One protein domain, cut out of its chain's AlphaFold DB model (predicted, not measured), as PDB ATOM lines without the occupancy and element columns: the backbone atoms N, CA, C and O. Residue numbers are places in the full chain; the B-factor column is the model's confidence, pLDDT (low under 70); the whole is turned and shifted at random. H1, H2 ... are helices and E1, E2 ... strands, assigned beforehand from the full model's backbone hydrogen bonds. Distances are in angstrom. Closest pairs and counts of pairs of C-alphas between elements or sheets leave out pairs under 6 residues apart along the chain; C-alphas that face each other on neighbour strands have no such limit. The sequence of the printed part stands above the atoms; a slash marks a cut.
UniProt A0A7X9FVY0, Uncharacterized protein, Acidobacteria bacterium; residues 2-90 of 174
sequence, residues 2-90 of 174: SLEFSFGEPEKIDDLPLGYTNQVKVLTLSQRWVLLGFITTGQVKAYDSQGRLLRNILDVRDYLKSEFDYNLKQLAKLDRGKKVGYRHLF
ATOM      1  N   SER A   2     -41.417  45.652  30.722       31.33
ATOM      2  CA  SER A   2     -40.021  45.990  30.446       31.33
ATOM      3  C   SER A   2     -39.123  45.287  31.468       31.33
ATOM      4  O   SER A   2     -39.288  45.452  32.673       31.33
ATOM      5  N   LEU A   3     -38.193  44.456  30.995       31.56
ATOM      6  CA  LEU A   3     -37.090  43.958  31.816       31.56
ATOM      7  C   LEU A   3     -36.109  45.129  32.004       31.56
ATOM      8  O   LEU A   3     -35.206  45.327  31.199       31.56
ATOM      9  N   GLU A   4     -36.324  45.946  33.036       35.59
ATOM     10  CA  GLU A   4     -35.446  47.068  33.412       35.59
ATOM     11  C   GLU A   4     -34.324  46.608  34.351       35.59
ATOM     12  O   GLU A   4     -34.094  47.177  35.412       35.59
ATOM     13  N   PHE A   5     -33.608  45.551  33.971       40.47
ATOM     14  CA  PHE A   5     -32.372  45.183  34.654       40.47
ATOM     15  C   PHE A   5     -31.195  45.549  33.752       40.47
ATOM     16  O   PHE A   5     -30.901  44.865  32.773       40.47
ATOM     17  N   SER A   6     -30.540  46.670  34.064       46.81
ATOM     18  CA  SER A   6     -29.251  47.033  33.475       46.81
ATOM     19  C   SER A   6     -28.155  46.277  34.224       46.81
ATOM     20  O   SER A   6     -27.804  46.615  35.354       46.81
ATOM     21  N   PHE A   7     -27.643  45.203  33.621       48.72
ATOM     22  CA  PHE A   7     -26.528  44.436  34.174       48.72
ATOM     23  C   PHE A   7     -25.201  45.129  33.831       48.72
ATOM     24  O   PHE A   7     -24.486  44.711  32.926       48.72
ATOM     25  N   GLY A   8     -24.897  46.203  34.566       50.44
ATOM     26  CA  GLY A   8     -23.614  46.908  34.523       50.44
ATOM     27  C   GLY A   8     -23.387  47.805  33.299       50.44
ATOM     28  O   GLY A   8     -23.964  47.624  32.229       50.44
ATOM     29  N   GLU A   9     -22.509  48.797  33.463       50.47
ATOM     30  CA  GLU A   9     -21.964  49.554  32.334       50.47
ATOM     31  C   GLU A   9     -21.048  48.651  31.483       50.47
ATOM     32  O   GLU A   9     -20.415  47.740  32.033       50.47
ATOM     33  N   PRO A  10     -20.924  48.897  30.160       53.84
ATOM     34  CA  PRO A  10     -19.903  48.254  29.343       53.84
ATOM     35  C   PRO A  10     -18.545  48.388  30.029       53.84
ATOM     36  O   PRO A  10     -18.146  49.489  30.410       53.84
ATOM     37  N   GLU A  11     -17.845  47.268  30.208       57.41
ATOM     38  CA  GLU A  11     -16.530  47.300  30.835       57.41
ATOM     39  C   GLU A  11     -15.592  48.154  29.991       57.41
ATOM     40  O   GLU A  11     -15.327  47.850  28.826       57.41
ATOM     41  N   LYS A  12     -15.112  49.237  30.596       58.69
ATOM     42  CA  LYS A  12     -14.022  50.033  30.054       58.69
ATOM     43  C   LYS A  12     -12.748  49.245  30.322       58.69
ATOM     44  O   LYS A  12     -12.537  48.769  31.430       58.69
ATOM     45  N   ILE A  13     -11.931  49.075  29.296       57.78
ATOM     46  CA  ILE A  13     -10.559  48.625  29.497       57.78
ATOM     47  C   ILE A  13      -9.816  49.836  30.062       57.78
ATOM     48  O   ILE A  13      -9.867  50.908  29.452       57.78
ATOM     49  N   ASP A  14      -9.192  49.676  31.228       53.38
ATOM     50  CA  ASP A  14      -8.345  50.715  31.813       53.38
ATOM     51  C   ASP A  14      -7.292  51.164  30.775       53.38
ATOM     52  O   ASP A  14      -6.815  50.359  29.975       53.38
ATOM     53  N   ASP A  15      -6.981  52.464  30.740       50.00
ATOM     54  CA  ASP A  15      -6.074  53.120  29.777       50.00
ATOM     55  C   ASP A  15      -6.591  53.346  28.335       50.00
ATOM     56  O   ASP A  15      -5.812  53.744  27.465       50.00
ATOM     57  N   LEU A  16      -7.894  53.182  28.055       49.09
ATOM     58  CA  LEU A  16      -8.475  53.513  26.740       49.09
ATOM     59  C   LEU A  16      -9.447  54.705  26.743       49.09
ATOM     60  O   LEU A  16     -10.243  54.866  27.674       49.09
ATOM     61  N   PRO A  17      -9.465  55.525  25.670       46.34
ATOM     62  CA  PRO A  17     -10.455  56.582  25.513       46.34
ATOM     63  C   PRO A  17     -11.881  56.019  25.366       46.34
ATOM     64  O   PRO A  17     -12.109  54.963  24.774       46.34
ATOM     65  N   LEU A  18     -12.855  56.770  25.891       44.66
ATOM     66  CA  LEU A  18     -14.291  56.468  25.844       44.66
ATOM     67  C   LEU A  18     -14.757  56.159  24.408       44.66
ATOM     68  O   LEU A  18     -14.562  56.976  23.509       44.66
ATOM     69  N   GLY A  19     -15.420  55.016  24.205       45.53
ATOM     70  CA  GLY A  19     -16.097  54.698  22.939       45.53
ATOM     71  C   GLY A  19     -16.068  53.232  22.507       45.53
ATOM     72  O   GLY A  19     -16.862  52.851  21.651       45.53
ATOM     73  N   TYR A  20     -15.210  52.396  23.097       51.72
ATOM     74  CA  TYR A  20     -15.167  50.967  22.782       51.72
ATOM     75  C   TYR A  20     -16.017  50.170  23.764       51.72
ATOM     76  O   TYR A  20     -15.655  49.987  24.923       51.72
ATOM     77  N   THR A  21     -17.173  49.710  23.292       54.41
ATOM     78  CA  THR A  21     -18.004  48.757  24.017       54.41
ATOM     79  C   THR A  21     -17.452  47.353  23.800       54.41
ATOM     80  O   THR A  21     -17.423  46.837  22.683       54.41
ATOM     81  N   ASN A  22     -16.999  46.720  24.882       60.12
ATOM     82  CA  ASN A  22     -16.703  45.293  24.865       60.12
ATOM     83  C   ASN A  22     -17.997  44.535  24.555       60.12
ATOM     84  O   ASN A  22     -19.008  44.735  25.228       60.12
ATOM     85  N   GLN A  23     -17.977  43.672  23.539       70.25
ATOM     86  CA  GLN A  23     -19.110  42.790  23.284       70.25
ATOM     87  C   GLN A  23     -19.267  41.833  24.467       70.25
ATOM     88  O   GLN A  23     -18.301  41.197  24.898       70.25
ATOM     89  N   VAL A  24     -20.486  41.759  24.999       73.62
ATOM     90  CA  VAL A  24     -20.808  40.962  26.183       73.62
ATOM     91  C   VAL A  24     -21.641  39.757  25.778       73.62
ATOM     92  O   VAL A  24     -22.601  39.874  25.015       73.62
ATOM     93  N   LYS A  25     -21.298  38.595  26.327       81.94
ATOM     94  CA  LYS A  25     -22.146  37.406  26.324       81.94
ATOM     95  C   LYS A  25     -22.721  37.217  27.724       81.94
ATOM     96  O   LYS A  25     -21.980  37.195  28.704       81.94
ATOM     97  N   VAL A  26     -24.043  37.103  27.804       77.00
ATOM     98  CA  VAL A  26     -24.776  36.911  29.061       77.00
ATOM     99  C   VAL A  26     -25.027  35.422  29.270       77.00
ATOM    100  O   VAL A  26     -25.432  34.726  28.338       77.00
ATOM    101  N   LEU A  27     -24.806  34.939  30.487       79.88
ATOM    102  CA  LEU A  27     -25.029  33.553  30.885       79.88
ATOM    103  C   LEU A  27     -25.783  33.512  32.205       79.88
ATOM    104  O   LEU A  27     -25.519  34.304  33.109       79.88
ATOM    105  N   THR A  28     -26.641  32.515  32.358       72.38
ATOM    106  CA  THR A  28     -27.338  32.255  33.617       72.38
ATOM    107  C   THR A  28     -26.868  30.907  34.149       72.38
ATOM    108  O   THR A  28     -27.169  29.874  33.559       72.38
ATOM    109  N   LEU A  29     -26.104  30.914  35.244       68.56
ATOM    110  CA  LEU A  29     -25.657  29.692  35.936       68.56
ATOM    111  C   LEU A  29     -26.767  29.113  36.821       68.56
ATOM    112  O   LEU A  29     -26.884  27.907  37.000       68.56
ATOM    113  N   SER A  30     -27.571  29.995  37.411       67.62
ATOM    114  CA  SER A  30     -28.715  29.658  38.252       67.62
ATOM    115  C   SER A  30     -29.700  30.823  38.245       67.62
ATOM    116  O   SER A  30     -29.344  31.934  37.865       67.62
ATOM    117  N   GLN A  31     -30.915  30.621  38.758       66.25
ATOM    118  CA  GLN A  31     -31.887  31.712  38.938       66.25
ATOM    119  C   GLN A  31     -31.372  32.862  39.825       66.25
ATOM    120  O   GLN A  31     -32.004  33.912  39.894       66.25
ATOM    121  N   ARG A  32     -30.252  32.668  40.537       71.88
ATOM    122  CA  ARG A  32     -29.714  33.646  41.483       71.88
ATOM    123  C   ARG A  32     -28.563  34.460  40.922       71.88
ATOM    124  O   ARG A  32     -28.387  35.577  41.398       71.88
ATOM    125  N   TRP A  33     -27.800  33.922  39.968       79.12
ATOM    126  CA  TRP A  33     -26.573  34.549  39.472       79.12
ATOM    127  C   TRP A  33     -26.545  34.644  37.948       79.12
ATOM    128  O   TRP A  33     -26.848  33.679  37.240       79.12
ATOM    129  N   VAL A  34     -26.090  35.797  37.467       84.56
ATOM    130  CA  VAL A  34     -25.834  36.090  36.056       84.56
ATOM    131  C   VAL A  34     -24.332  36.267  35.870       84.56
ATOM    132  O   VAL A  34     -23.687  36.957  36.657       84.56
ATOM    133  N   LEU A  35     -23.762  35.656  34.834       87.12
ATOM    134  CA  LEU A  35     -22.393  35.922  34.412       87.12
ATOM    135  C   LEU A  35     -22.391  36.756  33.135       87.12
ATOM    136  O   LEU A  35     -23.124  36.466  32.189       87.12
ATOM    137  N   LEU A  36     -21.514  37.749  33.093       87.56
ATOM    138  CA  LEU A  36     -21.204  38.526  31.902       87.56
ATOM    139  C   LEU A  36     -19.782  38.200  31.464       87.56
ATOM    140  O   LEU A  36     -18.837  38.478  32.199       87.56
ATOM    141  N   GLY A  37     -19.633  37.598  30.287       86.31
ATOM    142  CA  GLY A  37     -18.342  37.362  29.650       86.31
ATOM    143  C   GLY A  37     -18.039  38.455  28.631       86.31
ATOM    144  O   GLY A  37     -18.829  38.685  27.717       86.31
ATOM    145  N   PHE A  38     -16.876  39.084  28.745       85.94
ATOM    146  CA  PHE A  38     -16.426  40.156  27.863       85.94
ATOM    147  C   PHE A  38     -15.480  39.603  26.791       85.94
ATOM    148  O   PHE A  38     -14.360  39.189  27.084       85.94
ATOM    149  N   ILE A  39     -15.928  39.602  25.533       85.44
ATOM    150  CA  ILE A  39     -15.266  38.912  24.407       85.44
ATOM    151  C   ILE A  39     -13.846  39.422  24.143       85.44
ATOM    152  O   ILE A  39     -12.955  38.662  23.781       85.44
ATOM    153  N   THR A  40     -13.622  40.717  24.303       80.44
ATOM    154  CA  THR A  40     -12.367  41.407  23.963       80.44
ATOM    155  C   THR A  40     -11.352  41.421  25.100       80.44
ATOM    156  O   THR A  40     -10.157  41.575  24.839       80.44
ATOM    157  N   THR A  41     -11.805  41.262  26.347       84.25
ATOM    158  CA  THR A  41     -10.944  41.258  27.541       84.25
ATOM    159  C   THR A  41     -10.778  39.879  28.150       84.25
ATOM    160  O   THR A  41      -9.860  39.687  28.935       84.25
ATOM    161  N   GLY A  42     -11.640  38.916  27.814       86.50
ATOM    162  CA  GLY A  42     -11.641  37.598  28.448       86.50
ATOM    163  C   GLY A  42     -12.098  37.636  29.908       86.50
ATOM    164  O   GLY A  42     -12.007  36.629  30.602       86.50
ATOM    165  N   GLN A  43     -12.567  38.783  30.400       88.62
ATOM    166  CA  GLN A  43     -13.046  38.917  31.766       88.62
ATOM    167  C   GLN A  43     -14.433  38.300  31.903       88.62
ATOM    168  O   GLN A  43     -15.267  38.406  31.002       88.62
ATOM    169  N   VAL A  44     -14.693  37.685  33.053       88.94
ATOM    170  CA  VAL A  44     -16.028  37.228  33.428       88.94
ATOM    171  C   VAL A  44     -16.425  37.913  34.728       88.94
ATOM    172  O   VAL A  44     -15.661  37.948  35.691       88.94
ATOM    173  N   LYS A  45     -17.623  38.488  34.770       88.75
ATOM    174  CA  LYS A  45     -18.177  39.133  35.963       88.75
ATOM    175  C   LYS A  45     -19.419  38.402  36.425       88.75
ATOM    176  O   LYS A  45     -20.317  38.168  35.624       88.75
ATOM    177  N   ALA A  46     -19.472  38.075  37.709       88.31
ATOM    178  CA  ALA A  46     -20.635  37.464  38.332       88.31
ATOM    179  C   ALA A  46     -21.476  38.518  39.045       88.31
ATOM    180  O   ALA A  46     -20.947  39.287  39.847       88.31
ATOM    181  N   TYR A  47     -22.777  38.511  38.789       87.38
ATOM    182  CA  TYR A  47     -23.763  39.396  39.393       87.38
ATOM    183  C   TYR A  47     -24.846  38.584  40.094       87.38
ATOM    184  O   TYR A  47     -25.197  37.491  39.646       87.38
ATOM    185  N   ASP A  48     -25.390  39.120  41.180       85.31
ATOM    186  CA  ASP A  48     -26.580  38.555  41.808       85.31
ATOM    187  C   ASP A  48     -27.872  38.948  41.066       85.31
ATOM    188  O   ASP A  48     -27.886  39.767  40.146       85.31
ATOM    189  N   SER A  49     -28.990  38.367  41.501       80.75
ATOM    190  CA  SER A  49     -30.338  38.661  40.991       80.75
ATOM    191  C   SER A  49     -30.785  40.124  41.142       80.75
ATOM    192  O   SER A  49     -31.778  40.510  40.537       80.75
ATOM    193  N   GLN A  50     -30.085  40.927  41.949       83.19
ATOM    194  CA  GLN A  50     -30.341  42.357  42.138       83.19
ATOM    195  C   GLN A  50     -29.404  43.222  41.276       83.19
ATOM    196  O   GLN A  50     -29.413  44.445  41.399       83.19
ATOM    197  N   GLY A  51     -28.575  42.606  40.424       77.75
ATOM    198  CA  GLY A  51     -27.610  43.296  39.571       77.75
ATOM    199  C   GLY A  51     -26.355  43.774  40.305       77.75
ATOM    200  O   GLY A  51     -25.593  44.564  39.748       77.75
ATOM    201  N   ARG A  52     -26.097  43.318  41.539       84.81
ATOM    202  CA  ARG A  52     -24.879  43.680  42.279       84.81
ATOM    203  C   ARG A  52     -23.723  42.792  41.849       84.81
ATOM    204  O   ARG A  52     -23.866  41.572  41.780       84.81
ATOM    205  N   LEU A  53     -22.566  43.401  41.585       87.56
ATOM    206  CA  LEU A  53     -21.339  42.674  41.262       87.56
ATOM    207  C   LEU A  53     -20.890  41.855  42.480       87.56
ATOM    208  O   LEU A  53     -20.597  42.414  43.533       87.56
ATOM    209  N   LEU A  54     -20.809  40.540  42.312       88.38
ATOM    210  CA  LEU A  54     -20.321  39.602  43.320       88.38
ATOM    211  C   LEU A  54     -18.817  39.371  43.190       88.38
ATOM    212  O   LEU A  54     -18.104  39.339  44.191       88.38
ATOM    213  N   ARG A  55     -18.329  39.159  41.960       89.25
ATOM    214  CA  ARG A  55     -16.936  38.764  41.718       89.25
ATOM    215  C   ARG A  55     -16.473  39.095  40.301       89.25
ATOM    216  O   ARG A  55     -17.220  38.907  39.342       89.25
ATOM    217  N   ASN A  56     -15.207  39.498  40.184       90.31
ATOM    218  CA  ASN A  56     -14.456  39.489  38.929       90.31
ATOM    219  C   ASN A  56     -13.669  38.177  38.818       90.31
ATOM    220  O   ASN A  56     -12.978  37.784  39.760       90.31
ATOM    221  N   ILE A  57     -13.778  37.508  37.677       91.50
ATOM    222  CA  ILE A  57     -13.118  36.244  37.358       91.50
ATOM    223  C   ILE A  57     -12.221  36.518  36.155       91.50
ATOM    224  O   ILE A  57     -12.682  36.978  35.107       91.50
ATOM    225  N   LEU A  58     -10.926  36.288  36.338       91.94
ATOM    226  CA  LEU A  58      -9.886  36.705  35.397       91.94
ATOM    227  C   LEU A  58      -9.208  35.513  34.729       91.94
ATOM    228  O   LEU A  58      -8.407  35.703  33.825       91.94
ATOM    229  N   ASP A  59      -9.573  34.293  35.109       93.44
ATOM    230  CA  ASP A  59      -8.910  33.068  34.686       93.44
ATOM    231  C   ASP A  59      -8.872  32.909  33.157       93.44
ATOM    232  O   ASP A  59      -7.839  32.543  32.607       93.44
ATOM    233  N   VAL A  60      -9.959  33.245  32.446       91.31
ATOM    234  CA  VAL A  60      -9.993  33.202  30.968       91.31
ATOM    235  C   VAL A  60      -9.080  34.269  30.355       91.31
ATOM    236  O   VAL A  60      -8.339  33.967  29.419       91.31
ATOM    237  N   ARG A  61      -9.086  35.501  30.885       92.31
ATOM    238  CA  ARG A  61      -8.156  36.568  30.473       92.31
ATOM    239  C   ARG A  61      -6.710  36.135  30.683       92.31
ATOM    240  O   ARG A  61      -5.889  36.312  29.792       92.31
ATOM    241  N   ASP A  62      -6.404  35.594  31.856       93.81
ATOM    242  CA  ASP A  62      -5.046  35.222  32.242       93.81
ATOM    243  C   ASP A  62      -4.554  34.026  31.419       93.81
ATOM    244  O   ASP A  62      -3.408  34.015  30.969       93.81
ATOM    245  N   TYR A  63      -5.442  33.074  31.119       93.31
ATOM    246  CA  TYR A  63      -5.179  31.987  30.177       93.31
ATOM    247  C   TYR A  63      -4.899  32.502  28.752       93.31
ATOM    248  O   TYR A  63      -3.995  32.006  28.083       93.31
ATOM    249  N   LEU A  64      -5.620  33.537  28.299       92.50
ATOM    250  CA  LEU A  64      -5.488  34.163  26.971       92.50
ATOM    251  C   LEU A  64      -4.715  35.489  27.011       92.50
ATOM    252  O   LEU A  64      -4.998  36.432  26.262       92.50
ATOM    253  N   LYS A  65      -3.723  35.582  27.904       92.75
ATOM    254  CA  LYS A  65      -3.009  36.835  28.168       92.75
ATOM    255  C   LYS A  65      -2.352  37.426  26.919       92.75
ATOM    256  O   LYS A  65      -2.312  38.644  26.770       92.75
ATOM    257  N   SER A  66      -1.852  36.593  26.007       90.50
ATOM    258  CA  SER A  66      -1.170  37.084  24.804       90.50
ATOM    259  C   SER A  66      -2.115  37.849  23.866       90.50
ATOM    260  O   SER A  66      -1.747  38.875  23.289       90.50
ATOM    261  N   GLU A  67      -3.355  37.380  23.752       89.56
ATOM    262  CA  GLU A  67      -4.426  37.977  22.967       89.56
ATOM    263  C   GLU A  67      -4.941  39.247  23.634       89.56
ATOM    264  O   GLU A  67      -5.136  40.257  22.954       89.56
ATOM    265  N   PHE A  68      -5.088  39.220  24.961       89.31
ATOM    266  CA  PHE A  68      -5.404  40.402  25.756       89.31
ATOM    267  C   PHE A  68      -4.353  41.505  25.562       89.31
ATOM    268  O   PHE A  68      -4.695  42.629  25.196       89.31
ATOM    269  N   ASP A  69      -3.067  41.181  25.714       88.81
ATOM    270  CA  ASP A  69      -1.968  42.138  25.554       88.81
ATOM    271  C   ASP A  69      -1.886  42.673  24.111       88.81
ATOM    272  O   ASP A  69      -1.563  43.844  23.889       88.81
ATOM    273  N   TYR A  70      -2.189  41.836  23.111       87.44
ATOM    274  CA  TYR A  70      -2.321  42.279  21.722       87.44
ATOM    275  C   TYR A  70      -3.449  43.304  21.578       87.44
ATOM    276  O   TYR A  70      -3.217  44.378  21.021       87.44
ATOM    277  N   ASN A  71      -4.642  43.002  22.097       85.00
ATOM    278  CA  ASN A  71      -5.788  43.907  22.047       85.00
ATOM    279  C   ASN A  71      -5.473  45.236  22.731       85.00
ATOM    280  O   ASN A  71      -5.702  46.284  22.133       85.00
ATOM    281  N   LEU A  72      -4.865  45.204  23.919       83.31
ATOM    282  CA  LEU A  72      -4.457  46.406  24.646       83.31
ATOM    283  C   LEU A  72      -3.520  47.284  23.802       83.31
ATOM    284  O   LEU A  72      -3.755  48.481  23.651       83.31
ATOM    285  N   LYS A  73      -2.506  46.689  23.157       83.50
ATOM    286  CA  LYS A  73      -1.586  47.415  22.261       83.50
ATOM    287  C   LYS A  73      -2.275  48.003  21.032       83.50
ATOM    288  O   LYS A  73      -1.879  49.076  20.586       83.50
ATOM    289  N   GLN A  74      -3.231  47.290  20.435       77.88
ATOM    290  CA  GLN A  74      -3.965  47.789  19.269       77.88
ATOM    291  C   GLN A  74      -4.877  48.950  19.648       77.88
ATOM    292  O   GLN A  74      -4.930  49.958  18.946       77.88
ATOM    293  N   LEU A  75      -5.556  48.820  20.783       75.25
ATOM    294  CA  LEU A  75      -6.487  49.819  21.271       75.25
ATOM    295  C   LEU A  75      -5.776  51.071  21.809       75.25
ATOM    296  O   LEU A  75      -6.305  52.168  21.677       75.25
ATOM    297  N   ALA A  76      -4.555  50.950  22.334       72.94
ATOM    298  CA  ALA A  76      -3.754  52.095  22.774       72.94
ATOM    299  C   ALA A  76      -3.243  52.980  21.614       72.94
ATOM    300  O   ALA A  76      -2.905  54.140  21.820       72.94
ATOM    301  N   LYS A  77      -3.178  52.457  20.380       68.25
ATOM    302  CA  LYS A  77      -2.664  53.171  19.188       68.25
ATOM    303  C   LYS A  77      -3.738  53.958  18.429       68.25
ATOM    304  O   LYS A  77      -3.579  54.269  17.248       68.25
ATOM    305  N   LEU A  78      -4.875  54.191  19.067       64.69
ATOM    306  CA  LEU A  78      -6.112  54.522  18.383       64.69
ATOM    307  C   LEU A  78      -6.285  56.034  18.247       64.69
ATOM    308  O   LEU A  78      -6.753  56.710  19.159       64.69
ATOM    309  N   ASP A  79      -5.956  56.550  17.065       59.31
ATOM    310  CA  ASP A  79      -6.408  57.871  16.636       59.31
ATOM    311  C   ASP A  79      -7.905  57.830  16.298       59.31
ATOM    312  O   ASP A  79      -8.391  56.889  15.656       59.31
ATOM    313  N   ARG A  80      -8.644  58.871  16.706       55.00
ATOM    314  CA  ARG A  80     -10.093  58.999  16.475       55.00
ATOM    315  C   ARG A  80     -10.437  58.724  15.001       55.00
ATOM    316  O   ARG A  80     -10.058  59.490  14.121       55.00
ATOM    317  N   GLY A  81     -11.196  57.653  14.746       52.88
ATOM    318  CA  GLY A  81     -11.816  57.368  13.442       52.88
ATOM    319  C   GLY A  81     -11.278  56.162  12.663       52.88
ATOM    320  O   GLY A  81     -11.858  55.822  11.633       52.88
ATOM    321  N   LYS A  82     -10.226  55.470  13.124       58.78
ATOM    322  CA  LYS A  82      -9.750  54.236  12.467       58.78
ATOM    323  C   LYS A  82     -10.401  52.986  13.073       58.78
ATOM    324  O   LYS A  82     -10.446  52.827  14.290       58.78
ATOM    325  N   LYS A  83     -10.886  52.071  12.221       57.81
ATOM    326  CA  LYS A  83     -11.297  50.722  12.655       57.81
ATOM    327  C   LYS A  83     -10.066  49.982  13.180       57.81
ATOM    328  O   LYS A  83      -9.067  49.885  12.472       57.81
ATOM    329  N   VAL A  84     -10.155  49.445  14.392       62.16
ATOM    330  CA  VAL A  84      -9.086  48.645  14.996       62.16
ATOM    331  C   VAL A  84      -9.397  47.167  14.853       62.16
ATOM    332  O   VAL A  84     -10.484  46.718  15.209       62.16
ATOM    333  N   GLY A  85      -8.427  46.418  14.329       67.56
ATOM    334  CA  GLY A  85      -8.456  44.961  14.333       67.56
ATOM    335  C   GLY A  85      -8.106  44.444  15.725       67.56
ATOM    336  O   GLY A  85      -6.927  44.282  16.043       67.56
ATOM    337  N   TYR A  86      -9.119  44.209  16.553       72.81
ATOM    338  CA  TYR A  86      -8.982  43.457  17.798       72.81
ATOM    339  C   TYR A  86      -9.262  41.972  17.548       72.81
ATOM    340  O   TYR A  86      -9.857  41.590  16.541       72.81
ATOM    341  N   ARG A  87      -8.802  41.124  18.463       80.81
ATOM    342  CA  ARG A  87      -9.057  39.685  18.470       80.81
ATOM    343  C   ARG A  87     -10.163  39.383  19.467       80.81
ATOM    344  O   ARG A  87     -10.149  39.906  20.580       80.81
ATOM    345  N   HIS A  88     -11.094  38.522  19.094       84.44
ATOM    346  CA  HIS A  88     -11.982  37.905  20.069       84.44
ATOM    347  C   HIS A  88     -11.157  36.922  20.907       84.44
ATOM    348  O   HIS A  88     -10.415  36.103  20.360       84.44
ATOM    349  N   LEU A  89     -11.233  37.026  22.235       89.44
ATOM    350  CA  LEU A  89     -10.634  36.025  23.122       89.44
ATOM    351  C   LEU A  89     -11.494  34.755  23.130       89.44
ATOM    352  O   LEU A  89     -10.960  33.652  23.172       89.44
ATOM    353  N   PHE A  90     -12.810  34.902  23.006       89.69
ATOM    354  CA  PHE A  90     -13.751  33.816  22.752       89.69
ATOM    355  C   PHE A  90     -14.915  34.331  21.894       89.69
ATOM    356  O   PHE A  90     -15.287  35.496  21.977       89.69
TER     357      PHE A  90
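Overview. This is residues 2 to 90 of the 174 residues of an uncharacterized protein of Acidobacteria bacterium (UniProt A0A7X9FVY0). What is the main shape? A long unnamed stretch, residues 2 to 23, leads into a strongly twisted slab of four strands; beyond one end of it the short H1 leads to H2, and residues 77 to 90 fold back from H2. What is it made of? The 89 printed residues hold E1, E2, E3, E4, H1 and H2 in that order, the sheet E1 - E2 - E3 - E4 being antiparallel and the class mixed, with under half of the residues in named elements. How large is it? It is only just compact, close to loose, with a radius of gyration of the C-alphas of 14.1 A and spans of 41 by 31 by 18 A.

Along the chain. Where are the strands? E1 is residues 24 to 30, from C-alpha 24 at (-20.808, 40.962, 26.183), 18.3 A long. E2 is residues 33 to 38, 16.4 A; E3 is 44 to 48, 13.5 A; E4 is 53 to 57, 11.1 A. Where are the helices? H1 is residues 59 to 63, 6.0 A, and H2 is residues 65 to 76, 16.2 A, ending at C-alpha 76 at (-3.754, 52.095, 22.774).

Arrangement. How do the strands pair? They form a meander, each strand the antiparallel neighbour of the one before, with N 25 and O 37 at 2.8 A, N 34 and O 47 at 2.9 A, and N 44 and O 57 at 3.0 A. Where are the helices? H1 is on the sheet but only grazes it, with residues 59 to 61. H1 and H2 are close but not clearly touching, their closest C-alphas, of Arg 61 and Phe 68, 6.7 A apart; H2 is apart from the strands. In H1 and H2 every O i to N i+4 pair is within hydrogen-bond range.

Size, cuts and confidence. What is farthest apart? The C-alphas of Gln 31 and Asp 79, at 42.8 A. Is it unbroken? The printed part has no cut, and the five links between named elements are tight. Where is confidence low? The pLDDT is under 70 in residues 2 to 22, 29 to 31 and 77 to 85.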